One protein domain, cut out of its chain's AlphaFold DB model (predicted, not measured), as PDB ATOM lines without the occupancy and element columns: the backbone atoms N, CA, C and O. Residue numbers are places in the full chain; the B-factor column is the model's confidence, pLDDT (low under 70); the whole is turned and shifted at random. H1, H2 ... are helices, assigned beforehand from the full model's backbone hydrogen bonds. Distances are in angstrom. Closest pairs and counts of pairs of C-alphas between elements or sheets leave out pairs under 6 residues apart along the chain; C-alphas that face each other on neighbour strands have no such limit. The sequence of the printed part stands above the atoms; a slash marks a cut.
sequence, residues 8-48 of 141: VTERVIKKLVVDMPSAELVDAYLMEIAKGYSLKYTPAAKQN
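AT A GLANCE: This is residues 8 to 48 of the 141 residues of an uncharacterized protein of Hericium alpestre (UniProt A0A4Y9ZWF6). One helix, H2, has the stretch after it, residues 37 to 43, folded back alongside, while a short helix, H1, sits far off on an arm, residues 8 to 22, that sticks out free. The printed part has 41 residues with two named helices, H1 then H2, and no named strand; the class is all helix. The whole is extended, with a radius of gyration of the C-alphas of 14.1 A, and flat, spanning 42 by 24 by 12 A.

HOW THE PARTS SIT: H1, residues 10 to 16, belongs to residues 8 to 22, which stand free. H2, residues 23 to 36, is apart from H1, with no C-alpha of the one within 8 A of the other. A short link of 6 residues joins them. In H1 and H2 every O i to N i+4 pair is within hydrogen-bond range.

IN THESE COORDINATES: H1 begins at C-alpha 10 (1.618, 73.073, 79.387) and measures 9.9 A from first to last C-alpha. H2 measures 20.0 A, ending at C-alpha 36 (7.356, 62.125, 108.654).

THE WHOLE: The C-alphas of Val 8 and Asn 48, the two farthest apart, are 42.7 A apart. The printed part has no cut. Residues 37 to 48 hold no named element. Residues 45 to 48 have pLDDT under 70; the mean of the printed part is 91.7.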
ATOM      1  N   VAL A   8       0.318  68.764  73.339       94.12
ATOM      2  CA  VAL A   8       0.681  68.476  74.727       94.12
ATOM      3  C   VAL A   8       0.395  69.698  75.594       94.12
ATOM      4  O   VAL A   8       0.867  70.800  75.324       94.12
ATOM      5  N   THR A   9      -0.356  69.488  76.677       96.12
ATOM      6  CA  THR A   9      -0.692  70.554  77.632       96.12
ATOM      7  C   THR A   9       0.546  71.127  78.323       96.12
ATOM      8  O   THR A   9       1.475  70.389  78.663       96.12
ATOM      9  N   GLU A  10       0.520  72.419  78.659       93.88
ATOM     10  CA  GLU A  10       1.618  73.073  79.387       93.88
ATOM     11  C   GLU A  10       1.988  72.368  80.693       93.88
ATOM     12  O   GLU A  10       3.156  72.317  81.061       93.88
ATOM     13  N   ARG A  11       1.002  71.817  81.412       95.62
ATOM     14  CA  ARG A  11       1.244  71.104  82.671       95.62
ATOM     15  C   ARG A  11       2.133  69.882  82.462       95.62
ATOM     16  O   ARG A  11       2.963  69.589  83.317       95.62
ATOM     17  N   VAL A  12       1.922  69.159  81.363       95.50
ATOM     18  CA  VAL A  12       2.734  67.988  81.017       95.50
ATOM     19  C   VAL A  12       4.133  68.442  80.622       95.50
ATOM     20  O   VAL A  12       5.095  67.910  81.160       95.50
ATOM     21  N   ILE A  13       4.244  69.481  79.788       94.38
ATOM     22  CA  ILE A  13       5.541  70.050  79.398       94.38
ATOM     23  C   ILE A  13       6.331  70.461  80.646       94.38
ATOM     24  O   ILE A  13       7.427  69.961  80.848       94.38
ATOM     25  N   LYS A  14       5.737  71.269  81.537       93.69
ATOM     26  CA  LYS A  14       6.363  71.780  82.773       93.69
ATOM     27  C   LYS A  14       6.877  70.682  83.711       93.69
ATOM     28  O   LYS A  14       7.847  70.909  84.418       93.69
ATOM     29  N   LYS A  15       6.243  69.506  83.737       95.00
ATOM     30  CA  LYS A  15       6.690  68.362  84.556       95.00
ATOM     31  C   LYS A  15       7.804  67.541  83.911       95.00
ATOM     32  O   LYS A  15       8.494  66.816  84.616       95.00
ATOM     33  N   LEU A  16       7.908  67.593  82.587       94.81
ATOM     34  CA  LEU A  16       8.927  66.880  81.821       94.81
ATOM     35  C   LEU A  16      10.198  67.715  81.633       94.81
ATOM     36  O   LEU A  16      11.207  67.168  81.195       94.81
ATOM     37  N   VAL A  17      10.164  69.013  81.955       93.31
ATOM     38  CA  VAL A  17      11.364  69.852  81.966       93.31
ATOM     39  C   VAL A  17      12.334  69.333  83.028       93.31
ATOM     40  O   VAL A  17      11.988  69.226  84.204       93.31
ATOM     41  N   VAL A  18      13.556  69.018  82.599       96.00
ATOM     42  CA  VAL A  18      14.652  68.579  83.470       96.00
ATOM     43  C   VAL A  18      15.476  69.803  83.860       96.00
ATOM     44  O   VAL A  18      16.558  70.029  83.331       96.00
ATOM     45  N   ASP A  19      14.926  70.598  84.774       95.44
ATOM     46  CA  ASP A  19      15.590  71.772  85.342       95.44
ATOM     47  C   ASP A  19      15.943  71.545  86.814       95.44
ATOM     48  O   ASP A  19      15.384  70.682  87.499       95.44
ATOM     49  N   MET A  20      16.877  72.352  87.319       95.75
ATOM     50  CA  MET A  20      17.183  72.390  88.746       95.75
ATOM     51  C   MET A  20      15.949  72.882  89.528       95.75
ATOM     52  O   MET A  20      15.416  73.948  89.204       95.75
ATOM     53  N   PRO A  21      15.494  72.158  90.569       96.25
ATOM     54  CA  PRO A  21      14.382  72.614  91.397       96.25
ATOM     55  C   PRO A  21      14.764  73.869  92.196       96.25
ATOM     56  O   PRO A  21      15.938  74.110  92.483       96.25
ATOM     57  N   SER A  22      13.769  74.665  92.597       95.56
ATOM     58  CA  SER A  22      14.011  75.818  93.470       95.56
ATOM     59  C   SER A  22      14.455  75.371  94.866       95.56
ATOM     60  O   SER A  22      13.983  74.359  95.389       95.56
ATOM     61  N   ALA A  23      15.340  76.148  95.497       95.00
ATOM     62  CA  ALA A  23      15.844  75.845  96.839       95.00
ATOM     63  C   ALA A  23      14.715  75.777  97.884       95.00
ATOM     64  O   ALA A  23      14.697  74.869  98.709       95.00
ATOM     65  N   GLU A  24      13.723  76.668  97.784       95.12
ATOM     66  CA  GLU A  24      12.537  76.657  98.651       95.12
ATOM     67  C   GLU A  24      11.753  75.343  98.550       95.12
ATOM     68  O   GLU A  24      11.295  74.815  99.564       95.12
ATOM     69  N   LEU A  25      11.615  74.793  97.336       95.31
ATOM     70  CA  LEU A  25      10.938  73.518  97.129       95.31
ATOM     71  C   LEU A  25      11.730  72.392  97.795       95.31
ATOM     72  O   LEU A  25      11.152  71.598  98.528       95.31
ATOM     73  N   VAL A  26      13.047  72.350  97.592       96.00
ATOM     74  CA  VAL A  26      13.925  71.349  98.217       96.00
ATOM     75  C   VAL A  26      13.816  71.398  99.742       96.00
ATOM     76  O   VAL A  26      13.559  70.368 100.364       96.00
ATOM     77  N   ASP A  27      13.923  72.584 100.342       95.69
ATOM     78  CA  ASP A  27      13.803  72.755 101.792       95.69
ATOM     79  C   ASP A  27      12.426  72.327 102.313       95.69
ATOM     80  O   ASP A  27      12.340  71.658 103.346       95.69
ATOM     81  N   ALA A  28      11.345  72.647 101.592       95.94
ATOM     82  CA  ALA A  28       9.995  72.211 101.942       95.94
ATOM     83  C   ALA A  28       9.856  70.681 101.938       95.94
ATOM     84  O   ALA A  28       9.309  70.108 102.882       95.94
ATOM     85  N   TYR A  29      10.400  70.007 100.921       97.44
ATOM     86  CA  TYR A  29      10.409  68.546 100.860       97.44
ATOM     87  C   TYR A  29      11.216  67.929 102.006       97.44
ATOM     88  O   TYR A  29      10.753  66.981 102.639       97.44
ATOM     89  N   LEU A  30      12.398  68.475 102.306       96.81
ATOM     90  CA  LEU A  30      13.237  67.987 103.401       96.81
ATOM     91  C   LEU A  30      12.554  68.164 104.765       96.81
ATOM     92  O   LEU A  30      12.620  67.259 105.595       96.81
ATOM     93  N   MET A  31      11.838  69.273 104.979       96.06
ATOM     94  CA  MET A  31      11.038  69.482 106.191       96.06
ATOM     95  C   MET A  31       9.902  68.458 106.331       96.06
ATOM     96  O   MET A  31       9.718  67.912 107.417       96.06
ATOM     97  N   GLU A  32       9.159  68.166 105.260       97.62
ATOM     98  CA  GLU A  32       8.074  67.170 105.299       97.62
ATOM     99  C   GLU A  32       8.604  65.749 105.532       97.62
ATOM    100  O   GLU A  32       8.046  65.002 106.339       97.62
ATOM    101  N   ILE A  33       9.725  65.386 104.901       97.06
ATOM    102  CA  ILE A  33      10.401  64.108 105.155       97.06
ATOM    103  C   ILE A  33      10.831  64.040 106.624       97.06
ATOM    104  O   ILE A  33      10.495  63.084 107.321       97.06
ATOM    105  N   ALA A  34      11.511  65.068 107.132       97.69
ATOM    106  CA  ALA A  34      11.954  65.105 108.520       97.69
ATOM    107  C   ALA A  34      10.784  64.977 109.503       97.69
ATOM    108  O   ALA A  34      10.855  64.188 110.444       97.69
ATOM    109  N   LYS A  35       9.672  65.671 109.243       96.44
ATOM    110  CA  LYS A  35       8.438  65.560 110.027       96.44
ATOM    111  C   LYS A  35       7.856  64.145 109.988       96.44
ATOM    112  O   LYS A  35       7.472  63.630 111.035       96.44
ATOM    113  N   GLY A  36       7.832  63.503 108.819       97.81
ATOM    114  CA  GLY A  36       7.356  62.125 108.654       97.81
ATOM    115  C   GLY A  36       8.173  61.092 109.435       97.81
ATOM    116  O   GLY A  36       7.618  60.101 109.902       97.81
ATOM    117  N   TYR A  37       9.468  61.354 109.637       98.00
ATOM    118  CA  TYR A  37      10.387  60.478 110.374       98.00
ATOM    119  C   TYR A  37      10.753  60.988 111.779       98.00
ATOM    120  O   TYR A  37      11.614  60.404 112.432       98.00
ATOM    121  N   SER A  38      10.103  62.047 112.276       95.56
ATOM    122  CA  SER A  38      10.411  62.675 113.577       95.56
ATOM    123  C   SER A  38      11.876  63.126 113.739       95.56
ATOM    124  O   SER A  38      12.435  63.088 114.834       95.56
ATOM    125  N   LEU A  39      12.508  63.570 112.651       95.88
ATOM    126  CA  LEU A  39      13.859  64.130 112.649       95.88
ATOM    127  C   LEU A  39      13.818  65.637 112.939       95.88
ATOM    128  O   LEU A  39      13.009  66.372 112.370       95.88
ATOM    129  N   LYS A  40      14.737  66.132 113.778       94.00
ATOM    130  CA  LYS A  40      14.926  67.574 114.007       94.00
ATOM    131  C   LYS A  40      15.759  68.175 112.869       94.00
ATOM    132  O   LYS A  40      16.973  68.302 112.980       94.00
ATOM    133  N   TYR A  41      15.101  68.526 111.767       93.69
ATOM    134  CA  TYR A  41      15.728  69.187 110.619       93.69
ATOM    135  C   TYR A  41      15.529  70.707 110.675       93.69
ATOM    136  O   TYR A  41      14.420  71.182 110.919       93.69
ATOM    137  N   THR A  42      16.595  71.476 110.426       91.50
ATOM    138  CA  THR A  42      16.534  72.937 110.264       91.50
ATOM    139  C   THR A  42      17.080  73.322 108.887       91.50
ATOM    140  O   THR A  42      18.210  72.953 108.572       91.50
ATOM    141  N   PRO A  43      16.302  74.034 108.049       87.31
ATOM    142  CA  PRO A  43      16.762  74.429 106.723       87.31
ATOM    143  C   PRO A  43      17.855  75.501 106.830       87.31
ATOM    144  O   PRO A  43      17.788  76.388 107.686       87.31
ATOM    145  N   ALA A  44      18.838  75.448 105.932       78.31
ATOM    146  CA  ALA A  44      20.008  76.330 105.952       78.31
ATOM    147  C   ALA A  44      19.638  77.824 105.862       78.31
ATOM    148  O   ALA A  44      20.290  78.664 106.480       78.31
ATOM    149  N   ALA A  45      18.546  78.161 105.167       68.38
ATOM    150  CA  ALA A  45      18.056  79.535 105.055       68.38
ATOM    151  C   ALA A  45      17.619  80.145 106.402       68.38
ATOM    152  O   ALA A  45      17.706  81.359 106.578       68.38
ATOM    153  N   LYS A  46      17.185  79.324 107.372       62.91
ATOM    154  CA  LYS A  46      16.744  79.790 108.701       62.91
ATOM    155  C   LYS A  46      17.879  79.905 109.717       62.91
ATOM    156  O   LYS A  46      17.728  80.606 110.709       62.91
ATOM    157  N   GLN A  47      19.026  79.272 109.467       60.25
ATOM    158  CA  GLN A  47      20.173  79.333 110.384       60.25
ATOM    159  C   GLN A  47      20.870  80.705 110.393       60.25
ATOM    160  O   GLN A  47      21.585  81.017 111.339       60.25
ATOM    161  N   ASN A  48      20.626  81.541 109.379       57.34
ATOM    162  CA  ASN A  48      21.214  82.878 109.264       57.34
ATOM    163  C   ASN A  48      20.278  84.018 109.718       57.34
ATOM    164  O   ASN A  48      20.679  85.176 109.625       57.34
TER     165      ASN A  48